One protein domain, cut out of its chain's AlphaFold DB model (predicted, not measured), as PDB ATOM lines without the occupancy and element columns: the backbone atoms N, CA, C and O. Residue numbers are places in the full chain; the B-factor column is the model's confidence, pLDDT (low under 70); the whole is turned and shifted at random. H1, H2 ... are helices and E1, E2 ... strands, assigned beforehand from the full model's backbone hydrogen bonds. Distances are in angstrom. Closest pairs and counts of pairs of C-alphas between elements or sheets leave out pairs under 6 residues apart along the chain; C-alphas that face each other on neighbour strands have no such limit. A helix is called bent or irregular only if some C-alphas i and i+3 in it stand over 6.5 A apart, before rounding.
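This is residues 267 to 396 of the 411 residues of an uncharacterized protein of Methanosarcinaceae archaeon (UniProt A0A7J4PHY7). A small two-stranded hairpin, E1 and E2, packs on the first part of H4 at one end of a long helical structure. From that end the long bent helix H3 reaches away to the far end of the rod; H1 and then H2 run beside part of its arm H3a, opposite ways to it, while H4 makes a loose V with H3b. The printed part has 130 residues, with four named helices and then two named strands, in an antiparallel sheet of order E1 - E2; the class is mostly helix. It is extended, with a radius of gyration of the C-alphas of 24.9 A and spans of 78 by 35 by 19 A.

Find E1 at residues 382 to 386 and E2 at residues 390 to 395, ending at C-alpha 395 (43.512, 5.196, -46.943). H4, residues 349 to 370, measures 32.2 A. H3, residues 307 to 346, was assigned as one helix by its hydrogen bonds but is bent, with C-alphas 336 and 339 6.5 A apart; its arms are H3a, residues 307 to 336, 43.3 A, and H3b, residues 339 to 346. H1, residues 272 to 287, begins at C-alpha 272 (14.729, 13.488, -40.933) and measures 23.0 A; H2 is residues 289 to 299.

In the hairpin E1 and E2, look for N 384 and O 392, 2.8 A apart. The closest C-alphas of H4 and E1, Ala 353 and Val 382, are 6.5 A apart. H3b and H4 are close but not clearly touching, Leu 344 to Leu 352 being their closest C-alphas at 7.2 A. H3a and H3b stand at a steep tilt of 36 degrees, only just steep. H1 touches H3a with residues 279 to 286 alone, closest at the C-alphas of Phe 286 and Arg 318, 6.6 A, at a shallow tilt of 20 degrees, opposite ways. H2 and H3a form a helical hairpin, closest at the C-alphas of Pro 290 and Cys 311, 5.6 A. In H1, H2, H3a and H4 every O i to N i+4 pair is within hydrogen-bond range; in H3b, 3 of 4 are.

The C-alphas farthest apart, those of Phe 301 and Asp 389, are 79.8 A apart. The printed part has no cut, and the link from H4 to E1 is long, with 11 residues. Residues 337 to 338 and 372 to 377 have pLDDT under 70.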
ATOM      1  N   MET A 267      24.146  16.146 -40.650       81.50
ATOM      2  CA  MET A 267      23.980  17.459 -41.276       81.50
ATOM      3  C   MET A 267      22.776  18.242 -40.742       81.50
ATOM      4  O   MET A 267      22.852  19.459 -40.656       81.50
ATOM      5  N   ALA A 268      21.681  17.572 -40.385       80.44
ATOM      6  CA  ALA A 268      20.477  18.198 -39.833       80.44
ATOM      7  C   ALA A 268      20.451  18.195 -38.294       80.44
ATOM      8  O   ALA A 268      19.616  18.854 -37.676       80.44
ATOM      9  N   GLY A 269      21.314  17.391 -37.667       82.94
ATOM     10  CA  GLY A 269      21.344  17.121 -36.230       82.94
ATOM     11  C   GLY A 269      20.165  16.337 -35.662       82.94
ATOM     12  O   GLY A 269      20.135  16.053 -34.463       82.94
ATOM     13  N   ILE A 270      19.196  15.999 -36.504       85.00
ATOM     14  CA  ILE A 270      18.046  15.160 -36.202       85.00
ATOM     15  C   ILE A 270      17.831  14.209 -37.375       85.00
ATOM     16  O   ILE A 270      18.105  14.562 -38.521       85.00
ATOM     17  N   ASP A 271      17.378  12.993 -37.082       87.38
ATOM     18  CA  ASP A 271      16.987  12.050 -38.125       87.38
ATOM     19  C   ASP A 271      15.762  12.624 -38.865       87.38
ATOM     20  O   ASP A 271      14.740  12.865 -38.212       87.38
ATOM     21  N   PRO A 272      15.838  12.888 -40.188       85.00
ATOM     22  CA  PRO A 272      14.729  13.488 -40.933       85.00
ATOM     23  C   PRO A 272      13.423  12.695 -40.821       85.00
ATOM     24  O   PRO A 272      12.350  13.296 -40.818       85.00
ATOM     25  N   SER A 273      13.510  11.372 -40.636       87.44
ATOM     26  CA  SER A 273      12.336  10.511 -40.454       87.44
ATOM     27  C   SER A 273      11.492  10.898 -39.235       87.44
ATOM     28  O   SER A 273      10.271  10.789 -39.277       87.44
ATOM     29  N   TYR A 274      12.104  11.434 -38.174       89.19
ATOM     30  CA  TYR A 274      11.362  11.914 -37.006       89.19
ATOM     31  C   TYR A 274      10.574  13.191 -37.294       89.19
ATOM     32  O   TYR A 274       9.525  13.410 -36.691       89.19
ATOM     33  N   ILE A 275      11.063  14.042 -38.199       88.31
ATOM     34  CA  ILE A 275      10.325  15.233 -38.631       88.31
ATOM     35  C   ILE A 275       9.134  14.815 -39.492       88.31
ATOM     36  O   ILE A 275       8.033  15.318 -39.284       88.31
ATOM     37  N   GLU A 276       9.328  13.861 -40.402       88.12
ATOM     38  CA  GLU A 276       8.244  13.299 -41.217       88.12
ATOM     39  C   GLU A 276       7.157  12.656 -40.341       88.12
ATOM     40  O   GLU A 276       5.977  12.970 -40.499       88.12
ATOM     41  N   GLU A 277       7.548  11.836 -39.361       92.00
ATOM     42  CA  GLU A 277       6.631  11.193 -38.412       92.00
ATOM     43  C   GLU A 277       5.887  12.224 -37.546       92.00
ATOM     44  O   GLU A 277       4.667  12.148 -37.388       92.00
ATOM     45  N   LEU A 278       6.587  13.250 -37.048       91.31
ATOM     46  CA  LEU A 278       5.963  14.355 -36.319       91.31
ATOM     47  C   LEU A 278       4.920  15.081 -37.178       91.31
ATOM     48  O   LEU A 278       3.809  15.333 -36.711       91.31
ATOM     49  N   MET A 279       5.264  15.418 -38.421       91.19
ATOM     50  CA  MET A 279       4.361  16.124 -39.333       91.19
ATOM     51  C   MET A 279       3.151  15.271 -39.717       91.19
ATOM     52  O   MET A 279       2.041  15.801 -39.809       91.19
ATOM     53  N   PHE A 280       3.336  13.960 -39.883       91.06
ATOM     54  CA  PHE A 280       2.249  13.008 -40.097       91.06
ATOM     55  C   PHE A 280       1.284  12.979 -38.905       91.06
ATOM     56  O   PHE A 280       0.080  13.158 -39.083       91.06
ATOM     57  N   HIS A 281       1.798  12.849 -37.679       91.88
ATOM     58  CA  HIS A 281       0.956  12.871 -36.481       91.88
ATOM     59  C   HIS A 281       0.243  14.208 -36.284       91.88
ATOM     60  O   HIS A 281      -0.940  14.217 -35.956       91.88
ATOM     61  N   LEU A 282       0.923  15.335 -36.522       91.25
ATOM     62  CA  LEU A 282       0.288  16.652 -36.462       91.25
ATOM     63  C   LEU A 282      -0.861  16.758 -37.465       91.25
ATOM     64  O   LEU A 282      -1.935  17.224 -37.094       91.25
ATOM     65  N   ARG A 283      -0.663  16.301 -38.707       89.25
ATOM     66  CA  ARG A 283      -1.718  16.283 -39.727       89.25
ATOM     67  C   ARG A 283      -2.923  15.463 -39.265       89.25
ATOM     68  O   ARG A 283      -4.025  16.001 -39.252       89.25
ATOM     69  N   ASN A 284      -2.697  14.235 -38.804       87.69
ATOM     70  CA  ASN A 284      -3.771  13.349 -38.348       87.69
ATOM     71  C   ASN A 284      -4.527  13.922 -37.141       87.69
ATOM     72  O   ASN A 284      -5.745  13.801 -37.057       87.69
ATOM     73  N   GLU A 285      -3.829  14.578 -36.207       89.19
ATOM     74  CA  GLU A 285      -4.483  15.276 -35.100       89.19
ATOM     75  C   GLU A 285      -5.344  16.439 -35.602       89.19
ATOM     76  O   GLU A 285      -6.464  16.616 -35.123       89.19
ATOM     77  N   PHE A 286      -4.868  17.212 -36.586       87.62
ATOM     78  CA  PHE A 286      -5.651  18.299 -37.181       87.62
ATOM     79  C   PHE A 286      -6.908  17.810 -37.913       87.62
ATOM     80  O   PHE A 286      -7.928  18.503 -37.880       87.62
ATOM     81  N   ASP A 287      -6.877  16.614 -38.499       83.44
ATOM     82  CA  ASP A 287      -8.027  16.015 -39.191       83.44
ATOM     83  C   ASP A 287      -9.198  15.702 -38.242       83.44
ATOM     84  O   ASP A 287     -10.356  15.663 -38.658       83.44
ATOM     85  N   ASN A 288      -8.929  15.606 -36.937       87.25
ATOM     86  CA  ASN A 288      -9.959  15.430 -35.910       87.25
ATOM     87  C   ASN A 288     -10.656  16.743 -35.500       87.25
ATOM     88  O   ASN A 288     -11.674  16.708 -34.808       87.25
ATOM     89  N   TYR A 289     -10.160  17.920 -35.897       87.12
ATOM     90  CA  TYR A 289     -10.741  19.197 -35.456       87.12
ATOM     91  C   TYR A 289     -12.054  19.582 -36.145       87.12
ATOM     92  O   TYR A 289     -12.938  20.064 -35.431       87.12
ATOM     93  N   PRO A 290     -12.250  19.393 -37.467       88.56
ATOM     94  CA  PRO A 290     -13.535  19.680 -38.101       88.56
ATOM     95  C   PRO A 290     -14.738  19.042 -37.378       88.56
ATOM     96  O   PRO A 290     -15.651  19.790 -37.007       88.56
ATOM     97  N   PRO A 291     -14.752  17.726 -37.064       87.81
ATOM     98  CA  PRO A 291     -15.879  17.134 -36.346       87.81
ATOM     99  C   PRO A 291     -16.029  17.682 -34.918       87.81
ATOM    100  O   PRO A 291     -17.156  17.947 -34.494       87.81
ATOM    101  N   LEU A 292     -14.932  17.945 -34.195       88.62
ATOM    102  CA  LEU A 292     -14.978  18.533 -32.846       88.62
ATOM    103  C   LEU A 292     -15.572  19.952 -32.844       88.62
ATOM    104  O   LEU A 292     -16.348  20.310 -31.953       88.62
ATOM    105  N   ILE A 293     -15.242  20.767 -33.848       89.62
ATOM    106  CA  ILE A 293     -15.768  22.132 -33.996       89.62
ATOM    107  C   ILE A 293     -17.253  22.093 -34.369       89.62
ATOM    108  O   ILE A 293     -18.046  22.862 -33.819       89.62
ATOM    109  N   ILE A 294     -17.658  21.172 -35.249       87.69
ATOM    110  CA  ILE A 294     -19.070  20.949 -35.589       87.69
ATOM    111  C   ILE A 294     -19.863  20.504 -34.351       87.69
ATOM    112  O   ILE A 294     -20.962  21.008 -34.101       87.69
ATOM    113  N   GLU A 295     -19.312  19.609 -33.529       89.06
ATOM    114  CA  GLU A 295     -19.938  19.190 -32.273       89.06
ATOM    115  C   GLU A 295     -20.067  20.365 -31.289       89.06
ATOM    116  O   GLU A 295     -21.128  20.572 -30.687       89.06
ATOM    117  N   ALA A 296     -19.022  21.186 -31.152       88.62
ATOM    118  CA  ALA A 296     -19.051  22.385 -30.320       88.62
ATOM    119  C   ALA A 296     -20.110  23.394 -30.802       88.62
ATOM    120  O   ALA A 296     -20.877  23.913 -29.990       88.62
ATOM    121  N   LYS A 297     -20.220  23.617 -32.118       88.69
ATOM    122  CA  LYS A 297     -21.271  24.443 -32.735       88.69
ATOM    123  C   LYS A 297     -22.667  23.936 -32.362       88.69
ATOM    124  O   LYS A 297     -23.509  24.741 -31.958       88.69
ATOM    125  N   LYS A 298     -22.907  22.620 -32.450       86.94
ATOM    126  CA  LYS A 298     -24.182  21.989 -32.057       86.94
ATOM    127  C   LYS A 298     -24.498  22.248 -30.582       86.94
ATOM    128  O   LYS A 298     -25.613  22.650 -30.263       86.94
ATOM    129  N   LYS A 299     -23.510  22.107 -29.689       89.62
ATOM    130  CA  LYS A 299     -23.657  22.391 -28.244       89.62
ATOM    131  C   LYS A 299     -23.922  23.870 -27.934       89.62
ATOM    132  O   LYS A 299     -24.555  24.170 -26.926       89.62
ATOM    133  N   LEU A 300     -23.442  24.781 -28.780       87.56
ATOM    134  CA  LEU A 300     -23.604  26.231 -28.626       87.56
ATOM    135  C   LEU A 300     -24.849  26.801 -29.332       87.56
ATOM    136  O   LEU A 300     -25.073  28.006 -29.249       87.56
ATOM    137  N   PHE A 301     -25.663  25.967 -29.994       82.38
ATOM    138  CA  PHE A 301     -26.868  26.375 -30.736       82.38
ATOM    139  C   PHE A 301     -26.605  27.471 -31.792       82.38
ATOM    140  O   PHE A 301     -27.406  28.385 -31.982       82.38
ATOM    141  N   VAL A 302     -25.463  27.395 -32.487       79.56
ATOM    142  CA  VAL A 302     -25.120  28.322 -33.578       79.56
ATOM    143  C   VAL A 302     -25.687  27.790 -34.897       79.56
ATOM    144  O   VAL A 302     -25.166  26.825 -35.449       79.56
ATOM    145  N   GLU A 303     -26.739  28.419 -35.424       78.19
ATOM    146  CA  GLU A 303     -27.464  27.931 -36.618       78.19
ATOM    147  C   GLU A 303     -27.016  28.575 -37.944       78.19
ATOM    148  O   GLU A 303     -27.233  28.008 -39.011       78.19
ATOM    149  N   ASN A 304     -26.341  29.727 -37.903       82.75
ATOM    150  CA  ASN A 304     -26.099  30.566 -39.090       82.75
ATOM    151  C   ASN A 304     -24.885  30.180 -39.955       82.75
ATOM    152  O   ASN A 304     -24.604  30.880 -40.922       82.75
ATOM    153  N   ILE A 305     -24.144  29.127 -39.610       81.88
ATOM    154  CA  ILE A 305     -22.927  28.715 -40.331       81.88
ATOM    155  C   ILE A 305     -23.124  27.284 -40.809       81.88
ATOM    156  O   ILE A 305     -23.479  26.430 -39.998       81.88
ATOM    157  N   LYS A 306     -22.905  26.983 -42.087       87.44
ATOM    158  CA  LYS A 306     -23.035  25.607 -42.597       87.44
ATOM    159  C   LYS A 306     -21.851  24.744 -42.153       87.44
ATOM    160  O   LYS A 306     -20.760  25.250 -41.921       87.44
ATOM    161  N   GLU A 307     -22.057  23.435 -42.005       86.12
ATOM    162  CA  GLU A 307     -20.964  22.514 -41.638       86.12
ATOM    163  C   GLU A 307     -19.874  22.474 -42.728       86.12
ATOM    164  O   GLU A 307     -18.694  22.520 -42.402       86.12
ATOM    165  N   GLU A 308     -20.262  22.536 -44.005       83.94
ATOM    166  CA  GLU A 308     -19.348  22.641 -45.156       83.94
ATOM    167  C   GLU A 308     -18.433  23.877 -45.085       83.94
ATOM    168  O   GLU A 308     -17.236  23.785 -45.351       83.94
ATOM    169  N   GLU A 309     -18.975  25.031 -44.676       85.38
ATOM    170  CA  GLU A 309     -18.206  26.274 -44.517       85.38
ATOM    171  C   GLU A 309     -17.175  26.147 -43.389       85.38
ATOM    172  O   GLU A 309     -16.055  26.639 -43.513       85.38
ATOM    173  N   ILE A 310     -17.527  25.446 -42.305       85.62
ATOM    174  CA  ILE A 310     -16.595  25.150 -41.208       85.62
ATOM    175  C   ILE A 310     -15.481  24.235 -41.701       85.62
ATOM    176  O   ILE A 310     -14.316  24.546 -41.472       85.62
ATOM    177  N   CYS A 311     -15.816  23.144 -42.395       84.69
ATOM    178  CA  CYS A 311     -14.818  22.228 -42.942       84.69
ATOM    179  C   CYS A 311     -13.837  22.954 -43.867       84.69
ATOM    180  O   CYS A 311     -12.631  22.791 -43.708       84.69
ATOM    181  N   SER A 312     -14.331  23.809 -44.772       85.06
ATOM    182  CA  SER A 312     -13.478  24.610 -45.659       85.06
ATOM    183  C   SER A 312     -12.510  25.496 -44.871       85.06
ATOM    184  O   SER A 312     -11.303  25.400 -45.059       85.06
ATOM    185  N   VAL A 313     -13.019  26.314 -43.942       89.06
ATOM    186  CA  VAL A 313     -12.184  27.256 -43.176       89.06
ATOM    187  C   VAL A 313     -11.170  26.525 -42.295       89.06
ATOM    188  O   VAL A 313     -10.022  26.951 -42.186       89.06
ATOM    189  N   VAL A 314     -11.571  25.423 -41.656       88.56
ATOM    190  CA  VAL A 314     -10.670  24.626 -40.811       88.56
ATOM    191  C   VAL A 314      -9.584  23.960 -41.655       88.56
ATOM    192  O   VAL A 314      -8.429  23.957 -41.238       88.56
ATOM    193  N   ASN A 315      -9.913  23.462 -42.850       85.88
ATOM    194  CA  ASN A 315      -8.935  22.881 -43.773       85.88
ATOM    195  C   ASN A 315      -7.926  23.917 -44.293       85.88
ATOM    196  O   ASN A 315      -6.736  23.602 -44.400       85.88
ATOM    197  N   ASP A 316      -8.372  25.146 -44.554       87.62
ATOM    198  CA  ASP A 316      -7.498  26.255 -44.948       87.62
ATOM    199  C   ASP A 316      -6.548  26.629 -43.798       87.62
ATOM    200  O   ASP A 316      -5.326  26.645 -43.972       87.62
ATOM    201  N   LEU A 317      -7.087  26.828 -42.586       90.19
ATOM    202  CA  LEU A 317      -6.297  27.129 -41.385       90.19
ATOM    203  C   LEU A 317      -5.318  26.005 -41.033       90.19
ATOM    204  O   LEU A 317      -4.198  26.278 -40.597       90.19
ATOM    205  N   ARG A 318      -5.721  24.743 -41.224       89.50
ATOM    206  CA  ARG A 318      -4.862  23.564 -41.065       89.50
ATOM    207  C   ARG A 318      -3.668  23.653 -42.006       89.50
ATOM    208  O   ARG A 318      -2.536  23.531 -41.546       89.50
ATOM    209  N   SER A 319      -3.920  23.872 -43.294       88.31
ATOM    210  CA  SER A 319      -2.873  23.932 -44.320       88.31
ATOM    211  C   SER A 319      -1.880  25.056 -44.019       88.31
ATOM    212  O   SER A 319      -0.678  24.811 -43.957       88.31
ATOM    213  N   GLU A 320      -2.385  26.249 -43.694       92.38
ATOM    214  CA  GLU A 320      -1.561  27.401 -43.310       92.38
ATOM    215  C   GLU A 320      -0.742  27.134 -42.032       92.38
ATOM    216  O   GLU A 320       0.424  27.522 -41.927       92.38
ATOM    217  N   THR A 321      -1.331  26.469 -41.034       92.31
ATOM    218  CA  THR A 321      -0.647  26.168 -39.766       92.31
ATOM    219  C   THR A 321       0.448  25.124 -39.954       92.31
ATOM    220  O   THR A 321       1.552  25.311 -39.443       92.31
ATOM    221  N   LEU A 322       0.171  24.048 -40.696       91.25
ATOM    222  CA  LEU A 322       1.156  23.006 -40.988       91.25
ATOM    223  C   LEU A 322       2.339  23.568 -41.782       91.25
ATOM    224  O   LEU A 322       3.482  23.272 -41.442       91.25
ATOM    225  N   GLU A 323       2.085  24.429 -42.769       93.25
ATOM    226  CA  GLU A 323       3.142  25.104 -43.531       93.25
ATOM    227  C   GLU A 323       4.006  26.009 -42.636       93.25
ATOM    228  O   GLU A 323       5.233  25.992 -42.719       93.25
ATOM    229  N   LYS A 324       3.391  26.764 -41.715       94.44
ATOM    230  CA  LYS A 324       4.135  27.579 -40.738       94.44
ATOM    231  C   LYS A 324       5.010  26.735 -39.816       94.44
ATOM    232  O   LYS A 324       6.139  27.131 -39.537       94.44
ATOM    233  N   VAL A 325       4.494  25.608 -39.321       93.62
ATOM    234  CA  VAL A 325       5.256  24.696 -38.453       93.62
ATOM    235  C   VAL A 325       6.438  24.096 -39.214       93.62
ATOM    236  O   VAL A 325       7.549  24.107 -38.689       93.62
ATOM    237  N   ASP A 326       6.221  23.638 -40.447       90.94
ATOM    238  CA  ASP A 326       7.273  23.087 -41.304       90.94
ATOM    239  C   ASP A 326       8.386  24.114 -41.575       90.94
ATOM    240  O   ASP A 326       9.563  23.841 -41.333       90.94
ATOM    241  N   ASN A 327       8.022  25.340 -41.966       92.12
ATOM    242  CA  ASN A 327       8.986  26.423 -42.186       92.12
ATOM    243  C   ASN A 327       9.756  26.783 -40.905       92.12
ATOM    244  O   ASN A 327      10.976  26.911 -40.934       92.12
ATOM    245  N   MET A 328       9.075  26.860 -39.757       91.56
ATOM    246  CA  MET A 328       9.729  27.119 -38.471       91.56
ATOM    247  C   MET A 328      10.739  26.018 -38.105       91.56
ATOM    248  O   MET A 328      11.824  26.320 -37.608       91.56
ATOM    249  N   LEU A 329      10.406  24.742 -38.332       88.38
ATOM    250  CA  LEU A 329      11.328  23.629 -38.087       88.38
ATOM    251  C   LEU A 329      12.548  23.704 -39.012       88.38
ATOM    252  O   LEU A 329      13.677  23.542 -38.541       88.38
ATOM    253  N   LYS A 330      12.333  24.004 -40.298       87.38
ATOM    254  CA  LYS A 330      13.407  24.208 -41.279       87.38
ATOM    255  C   LYS A 330      14.339  25.346 -40.870       87.38
ATOM    256  O   LYS A 330      15.552  25.147 -40.884       87.38
ATOM    257  N   ASP A 331      13.798  26.477 -40.424       87.69
ATOM    258  CA  ASP A 331      14.586  27.626 -39.964       87.69
ATOM    259  C   ASP A 331      15.444  27.278 -38.739       87.69
ATOM    260  O   ASP A 331      16.631  27.598 -38.701       87.69
ATOM    261  N   ILE A 332      14.886  26.555 -37.759       84.25
ATOM    262  CA  ILE A 332      15.627  26.119 -36.560       84.25
ATOM    263  C   ILE A 332      16.791  25.194 -36.931       84.25
ATOM    264  O   ILE A 332      17.880  25.301 -36.354       84.25
ATOM    265  N   ILE A 333      16.557  24.254 -37.851       82.31
ATOM    266  CA  ILE A 333      17.591  23.327 -38.321       82.31
ATOM    267  C   ILE A 333      18.666  24.107 -39.082       82.31
ATOM    268  O   ILE A 333      19.851  23.961 -38.778       82.31
ATOM    269  N   ALA A 334      18.266  24.978 -40.009       78.88
ATOM    270  CA  ALA A 334      19.183  25.786 -40.800       78.88
ATOM    271  C   ALA A 334      20.055  26.693 -39.917       78.88
ATOM    272  O   ALA A 334      21.275  26.675 -40.050       78.88
ATOM    273  N   GLU A 335      19.472  27.420 -38.960       78.19
ATOM    274  CA  GLU A 335      20.210  28.338 -38.081       78.19
ATOM    275  C   GLU A 335      21.271  27.610 -37.237       78.19
ATOM    276  O   GLU A 335      22.380  28.111 -37.044       78.19
ATOM    277  N   LYS A 336      20.960  26.404 -36.744       72.44
ATOM    278  CA  LYS A 336      21.884  25.642 -35.892       72.44
ATOM    279  C   LYS A 336      22.951  24.892 -36.686       72.44
ATOM    280  O   LYS A 336      24.100  24.829 -36.241       72.44
ATOM    281  N   TYR A 337      22.592  24.330 -37.838       69.38
ATOM    282  CA  TYR A 337      23.433  23.369 -38.553       69.38
ATOM    283  C   TYR A 337      24.052  23.888 -39.857       69.38
ATOM    284  O   TYR A 337      24.987  23.256 -40.350       69.38
ATOM    285  N   ALA A 338      23.673  25.078 -40.347       66.25
ATOM    286  CA  ALA A 338      24.440  25.780 -41.390       66.25
ATOM    287  C   ALA A 338      25.922  25.950 -40.994       66.25
ATOM    288  O   ALA A 338      26.814  25.846 -41.835       66.25
ATOM    289  N   SER A 339      26.191  26.067 -39.689       70.88
ATOM    290  CA  SER A 339      27.539  26.134 -39.118       70.88
ATOM    291  C   SER A 339      28.452  24.951 -39.484       70.88
ATOM    292  O   SER A 339      29.669  25.123 -39.544       70.88
ATOM    293  N   ILE A 340      27.912  23.754 -39.757       80.44
ATOM    294  CA  ILE A 340      28.732  22.587 -40.126       80.44
ATOM    295  C   ILE A 340      29.356  22.787 -41.508       80.44
ATOM    296  O   ILE A 340      30.535  22.486 -41.695       80.44
ATOM    297  N   MET A 341      28.592  23.317 -42.463       82.56
ATOM    298  CA  MET A 341      29.074  23.570 -43.823       82.56
ATOM    299  C   MET A 341      30.166  24.638 -43.844       82.56
ATOM    300  O   MET A 341      31.191  24.461 -44.509       82.56
ATOM    301  N   ASP A 342      29.997  25.683 -43.032       82.19
ATOM    302  CA  ASP A 342      31.013  26.713 -42.830       82.19
ATOM    303  C   ASP A 342      32.307  26.102 -42.287       82.19
ATOM    304  O   ASP A 342      33.384  26.332 -42.837       82.19
ATOM    305  N   VAL A 343      32.217  25.256 -41.256       85.44
ATOM    306  CA  VAL A 343      33.388  24.557 -40.712       85.44
ATOM    307  C   VAL A 343      34.061  23.713 -41.793       85.44
ATOM    308  O   VAL A 343      35.260  23.882 -42.013       85.44
ATOM    309  N   LEU A 344      33.309  22.872 -42.511       87.62
ATOM    310  CA  LEU A 344      33.833  21.993 -43.566       87.62
ATOM    311  C   LEU A 344      34.605  22.760 -44.643       87.62
ATOM    312  O   LEU A 344      35.664  22.302 -45.068       87.62
ATOM    313  N   SER A 345      34.126  23.941 -45.037       88.19
ATOM    314  CA  SER A 345      34.795  24.781 -46.039       88.19
ATOM    315  C   SER A 345      36.196  25.252 -45.624       88.19
ATOM    316  O   SER A 345      37.027  25.575 -46.474       88.19
ATOM    317  N   THR A 346      36.475  25.272 -44.318       89.38
ATOM    318  CA  THR A 346      37.755  25.729 -43.758       89.38
ATOM    319  C   THR A 346      38.720  24.591 -43.439       89.38
ATOM    320  O   THR A 346      39.896  24.845 -43.160       89.38
ATOM    321  N   LEU A 347      38.252  23.339 -43.474       90.81
ATOM    322  CA  LEU A 347      39.052  22.204 -43.036       90.81
ATOM    323  C   LEU A 347      40.169  21.860 -44.030       90.81
ATOM    324  O   LEU A 347      39.971  21.864 -45.249       90.81
ATOM    325  N   PRO A 348      41.353  21.468 -43.532       92.06
ATOM    326  CA  PRO A 348      42.390  20.888 -44.366       92.06
ATOM    327  C   PRO A 348      41.925  19.600 -45.052       92.06
ATOM    328  O   PRO A 348      41.158  18.808 -44.506       92.06
ATOM    329  N   LYS A 349      42.510  19.311 -46.220       90.62
ATOM    330  CA  LYS A 349      42.201  18.113 -47.019       90.62
ATOM    331  C   LYS A 349      42.261  16.794 -46.223       90.62
ATOM    332  O   LYS A 349      41.445  15.911 -46.448       90.62
ATOM    333  N   GLY A 350      43.206  16.665 -45.287       88.94
ATOM    334  CA  GLY A 350      43.330  15.473 -44.439       88.94
ATOM    335  C   GLY A 350      42.136  15.279 -43.503       88.94
ATOM    336  O   GLY A 350      41.610  14.176 -43.415       88.94
ATOM    337  N   GLU A 351      41.660  16.357 -42.883       92.62
ATOM    338  CA  GLU A 351      40.509  16.325 -41.973       92.62
ATOM    339  C   GLU A 351      39.206  16.049 -42.734       92.62
ATOM    340  O   GLU A 351      38.378  15.264 -42.276       92.62
ATOM    341  N   LEU A 352      39.059  16.585 -43.953       92.62
ATOM    342  CA  LEU A 352      37.936  16.241 -44.836       92.62
ATOM    343  C   LEU A 352      37.867  14.733 -45.124       92.62
ATOM    344  O   LEU A 352      36.785  14.143 -45.114       92.62
ATOM    345  N   ALA A 353      39.018  14.091 -45.348       92.56
ATOM    346  CA  ALA A 353      39.083  12.645 -45.543       92.56
ATOM    347  C   ALA A 353      38.699  11.862 -44.275       92.56
ATOM    348  O   ALA A 353      37.997  10.854 -44.376       92.56
ATOM    349  N   GLU A 354      39.111  12.321 -43.091       91.75
ATOM    350  CA  GLU A 354      38.733  11.704 -41.813       91.75
ATOM    351  C   GLU A 354      37.228  11.824 -41.531       91.75
ATOM    352  O   GLU A 354      36.609  10.860 -41.069       91.75
ATOM    353  N   ILE A 355      36.615  12.967 -41.857       90.50
ATOM    354  CA  ILE A 355      35.164  13.163 -41.738       90.50
ATOM    355  C   ILE A 355      34.419  12.230 -42.688       90.50
ATOM    356  O   ILE A 355      33.512  11.520 -42.251       90.50
ATOM    357  N   ALA A 356      34.820  12.174 -43.962       90.06
ATOM    358  CA  ALA A 356      34.208  11.275 -44.935       90.06
ATOM    359  C   ALA A 356      34.280   9.809 -44.470       90.06
ATOM    360  O   ALA A 356      33.286   9.084 -44.537       90.06
ATOM    361  N   GLU A 357      35.426   9.382 -43.929       90.12
ATOM    362  CA  GLU A 357      35.575   8.038 -43.366       90.12
ATOM    363  C   GLU A 357      34.654   7.808 -42.160       90.12
ATOM    364  O   GLU A 357      34.003   6.768 -42.051       90.12
ATOM    365  N   SER A 358      34.600   8.776 -41.245       90.50
ATOM    366  CA  SER A 358      33.809   8.692 -40.016       90.50
ATOM    367  C   SER A 358      32.317   8.581 -40.315       90.50
ATOM    368  O   SER A 358      31.639   7.745 -39.721       90.50
ATOM    369  N   LEU A 359      31.816   9.355 -41.280       88.12
ATOM    370  CA  LEU A 359      30.419   9.310 -41.710       88.12
ATOM    371  C   LEU A 359      30.040   7.944 -42.295       88.12
ATOM    372  O   LEU A 359      29.015   7.375 -41.921       88.12
ATOM    373  N   VAL A 360      30.890   7.371 -43.152       86.81
ATOM    374  CA  VAL A 360      30.650   6.034 -43.717       86.81
ATOM    375  C   VAL A 360      30.719   4.955 -42.626       86.81
ATOM    376  O   VAL A 360      29.861   4.072 -42.580       86.81
ATOM    377  N   ASN A 361      31.684   5.051 -41.704       86.62
ATOM    378  CA  ASN A 361      31.790   4.145 -40.556       86.62
ATOM    379  C   ASN A 361      30.547   4.203 -39.657       86.62
ATOM    380  O   ASN A 361      30.062   3.156 -39.227       86.62
ATOM    381  N   LEU A 362      30.020   5.400 -39.379       85.12
ATOM    382  CA  LEU A 362      28.805   5.587 -38.583       85.12
ATOM    383  C   LEU A 362      27.599   4.903 -39.234       85.12
ATOM    384  O   LEU A 362      26.851   4.210 -38.541       85.12
ATOM    385  N   THR A 363      27.446   5.027 -40.556       81.25
ATOM    386  CA  THR A 363      26.400   4.324 -41.312       81.25
ATOM    387  C   THR A 363      26.516   2.810 -41.155       81.25
ATOM    388  O   THR A 363      25.550   2.157 -40.753       81.25
ATOM    389  N   SER A 364      27.696   2.240 -41.415       81.56
ATOM    390  CA  SER A 364      27.918   0.794 -41.274       81.56
ATOM    391  C   SER A 364      27.699   0.315 -39.835       81.56
ATOM    392  O   SER A 364      27.105  -0.738 -39.607       81.56
ATOM    393  N   PHE A 365      28.133   1.098 -38.845       83.19
ATOM    394  CA  PHE A 365      27.979   0.766 -37.433       83.19
ATOM    395  C   PHE A 365      26.513   0.750 -36.984       83.19
ATOM    396  O   PHE A 365      26.103  -0.217 -36.337       83.19
ATOM    397  N   LYS A 366      25.711   1.764 -37.357       83.00
ATOM    398  CA  LYS A 366      24.271   1.808 -37.035       83.00
ATOM    399  C   LYS A 366      23.577   0.542 -37.532       83.00
ATOM    400  O   LYS A 366      22.931  -0.134 -36.738       83.00
ATOM    401  N   ARG A 367      23.788   0.163 -38.798       79.50
ATOM    402  CA  ARG A 367      23.152  -1.018 -39.413       79.50
ATOM    403  C   ARG A 367      23.514  -2.323 -38.717       79.50
ATOM    404  O   ARG A 367      22.640  -3.153 -38.467       79.50
ATOM    405  N   LYS A 368      24.787  -2.476 -38.347       79.75
ATOM    406  CA  LYS A 368      25.263  -3.654 -37.619       79.75
ATOM    407  C   LYS A 368      24.558  -3.829 -36.272       79.75
ATOM    408  O   LYS A 368      24.303  -4.958 -35.861       79.75
ATOM    409  N   ILE A 369      24.252  -2.730 -35.582       83.94
ATOM    410  CA  ILE A 369      23.556  -2.761 -34.288       83.94
ATOM    411  C   ILE A 369      22.047  -2.938 -34.470       83.94
ATOM    412  O   ILE A 369      21.432  -3.676 -33.704       83.94
ATOM    413  N   THR A 370      21.450  -2.306 -35.482       81.50
ATOM    414  CA  THR A 370      20.007  -2.393 -35.755       81.50
ATOM    415  C   THR A 370      19.597  -3.672 -36.495       81.50
ATOM    416  O   THR A 370      18.421  -3.837 -36.801       81.50
ATOM    417  N   MET A 371      20.539  -4.585 -36.775       75.94
ATOM    418  CA  MET A 371      20.325  -5.834 -37.528       75.94
ATOM    419  C   MET A 371      19.680  -5.619 -38.910       75.94
ATOM    420  O   MET A 371      18.964  -6.478 -39.422       75.94
ATOM    421  N   GLN A 372      19.938  -4.468 -39.528       69.12
ATOM    422  CA  GLN A 372      19.444  -4.137 -40.864       69.12
ATOM    423  C   GLN A 372      20.440  -4.584 -41.943       69.12
ATOM    424  O   GLN A 372      21.632  -4.746 -41.685       69.12
ATOM    425  N   LYS A 373      19.961  -4.772 -43.181       61.53
ATOM    426  CA  LYS A 373      20.803  -5.194 -44.313       61.53
ATOM    427  C   LYS A 373      21.894  -4.151 -44.591       61.53
ATOM    428  O   LYS A 373      21.603  -3.018 -44.978       61.53
ATOM    429  N   GLU A 374      23.153  -4.549 -44.416       59.44
ATOM    430  CA  GLU A 374      24.316  -3.717 -44.726       59.44
ATOM    431  C   GLU A 374      24.477  -3.591 -46.250       59.44
ATOM    432  O   GLU A 374      24.701  -4.583 -46.945       59.44
ATOM    433  N   THR A 375      24.376  -2.374 -46.790       62.91
ATOM    434  CA  THR A 375      24.774  -2.089 -48.185       62.91
ATOM    435  C   THR A 375      26.217  -1.596 -48.280       62.91
ATOM    436  O   THR A 375      26.793  -1.589 -49.365       62.91
ATOM    437  N   VAL A 376      26.806  -1.185 -47.153       59.91
ATOM    438  CA  VAL A 376      28.208  -0.771 -47.028       59.91
ATOM    439  C   VAL A 376      28.831  -1.582 -45.898       59.91
ATOM    440  O   VAL A 376      28.494  -1.384 -44.731       59.91
ATOM    441  N   ALA A 377      29.721  -2.508 -46.251       60.75
ATOM    442  CA  ALA A 377      30.376  -3.413 -45.316       60.75
ATOM    443  C   ALA A 377      31.873  -3.531 -45.619       60.75
ATOM    444  O   ALA A 377      32.313  -3.434 -46.766       60.75
ATOM    445  N   GLY A 378      32.654  -3.812 -44.578       73.56
ATOM    446  CA  GLY A 378      34.093  -4.010 -44.694       73.56
ATOM    447  C   GLY A 378      34.910  -2.718 -44.571       73.56
ATOM    448  O   GLY A 378      34.416  -1.698 -44.103       73.56
ATOM    449  N   PRO A 379      36.210  -2.781 -44.889       78.06
ATOM    450  CA  PRO A 379      37.117  -1.653 -44.715       78.06
ATOM    451  C   PRO A 379      36.861  -0.560 -45.748       78.06
ATOM    452  O   PRO A 379      36.623  -0.845 -46.920       78.06
ATOM    453  N   ILE A 380      36.978   0.680 -45.287       86.25
ATOM    454  CA  ILE A 380      36.728   1.881 -46.074       86.25
ATOM    455  C   ILE A 380      38.035   2.350 -46.713       86.25
ATOM    456  O   ILE A 380      39.051   2.525 -46.031       86.25
ATOM    457  N   ASP A 381      37.973   2.570 -48.022       90.50
ATOM    458  CA  ASP A 381      39.014   3.240 -48.791       90.50
ATOM    459  C   ASP A 381      38.645   4.717 -48.941       90.50
ATOM    460  O   ASP A 381      37.499   5.053 -49.232       90.50
ATOM    461  N   VAL A 382      39.625   5.597 -48.761       93.06
ATOM    462  CA  VAL A 382      39.456   7.049 -48.803       93.06
ATOM    463  C   VAL A 382      40.483   7.642 -49.755       93.06
ATOM    464  O   VAL A 382      41.687   7.383 -49.642       93.06
ATOM    465  N   SER A 383      40.014   8.464 -50.688       94.06
ATOM    466  CA  SER A 383      40.855   9.234 -51.597       94.06
ATOM    467  C   SER A 383      40.462  10.705 -51.608       94.06
ATOM    468  O   SER A 383      39.346  11.073 -51.256       94.06
ATOM    469  N   ILE A 384      41.406  11.542 -52.025       94.94
ATOM    470  CA  ILE A 384      41.229  12.978 -52.224       94.94
ATOM    471  C   ILE A 384      41.572  13.297 -53.671       94.94
ATOM    472  O   ILE A 384      42.542  12.767 -54.216       94.94
ATOM    473  N   ILE A 385      40.795  14.187 -54.279       95.12
ATOM    474  CA  ILE A 385      41.117  14.797 -55.567       95.12
ATOM    475  C   ILE A 385      41.320  16.285 -55.318       95.12
ATOM    476  O   ILE A 385      40.424  16.960 -54.826       95.12
ATOM    477  N   SER A 386      42.501  16.795 -55.650       93.62
ATOM    478  CA  SER A 386      42.803  18.227 -55.580       93.62
ATOM    479  C   SER A 386      43.353  18.719 -56.913       93.62
ATOM    480  O   SER A 386      43.933  17.939 -57.669       93.62
ATOM    481  N   LYS A 387      43.205  20.017 -57.200       91.19
ATOM    482  CA  LYS A 387      43.731  20.608 -58.437       91.19
ATOM    483  C   LYS A 387      45.259  20.508 -58.527       91.19
ATOM    484  O   LYS A 387      45.783  20.283 -59.613       91.19
ATOM    485  N   SER A 388      45.968  20.662 -57.404       90.69
ATOM    486  CA  SER A 388      47.436  20.637 -57.371       90.69
ATOM    487  C   SER A 388      48.007  19.226 -57.437       90.69
ATOM    488  O   SER A 388      48.951  18.983 -58.186       90.69
ATOM    489  N   ASP A 389      47.440  18.298 -56.662       91.56
ATOM    490  CA  ASP A 389      48.054  16.986 -56.450       91.56
ATOM    491  C   ASP A 389      47.364  15.872 -57.254       91.56
ATOM    492  O   ASP A 389      47.837  14.736 -57.290       91.56
ATOM    493  N   GLY A 390      46.232  16.175 -57.892       91.69
ATOM    494  CA  GLY A 390      45.402  15.187 -58.567       91.69
ATOM    495  C   GLY A 390      44.758  14.206 -57.584       91.69
ATOM    496  O   GLY A 390      44.384  14.572 -56.468       91.69
ATOM    497  N   PHE A 391      44.591  12.961 -58.031       92.88
ATOM    498  CA  PHE A 391      43.988  11.878 -57.256       92.88
ATOM    499  C   PHE A 391      45.019  11.221 -56.325       92.88
ATOM    500  O   PHE A 391      46.028  10.685 -56.786       92.88
ATOM    501  N   ILE A 392      44.727  11.180 -55.025       93.12
ATOM    502  CA  ILE A 392      45.570  10.573 -53.988       93.12
ATOM    503  C   ILE A 392      44.740   9.617 -53.132       93.12
ATOM    504  O   ILE A 392      43.680   9.982 -52.636       93.12
ATOM    505  N   TRP A 393      45.253   8.410 -52.881       93.25
ATOM    506  CA  TRP A 393      44.724   7.524 -51.838       93.25
ATOM    507  C   TRP A 393      45.248   7.958 -50.463       93.25
ATOM    508  O   TRP A 393      46.453   7.906 -50.231       93.25
ATOM    509  N   ILE A 394      44.353   8.339 -49.548       91.06
ATOM    510  CA  ILE A 394      44.678   8.627 -48.139       91.06
ATOM    511  C   ILE A 394      44.667   7.342 -47.321       91.06
ATOM    512  O   ILE A 394      45.568   7.081 -46.526       91.06
ATOM    513  N   LYS A 395      43.667   6.498 -47.573       87.38
ATOM    514  CA  LYS A 395      43.512   5.196 -46.943       87.38
ATOM    515  C   LYS A 395      43.084   4.198 -47.998       87.38
ATOM    516  O   LYS A 395      42.159   4.450 -48.758       87.38
ATOM    517  N   ARG A 396      43.775   3.066 -48.073       82.88
ATOM    518  CA  ARG A 396      43.424   2.005 -49.012       82.88
ATOM    519  C   ARG A 396      43.719   0.651 -48.405       82.88
ATOM    520  O   ARG A 396      44.865   0.365 -48.047       82.88
TER     521      ARG A 396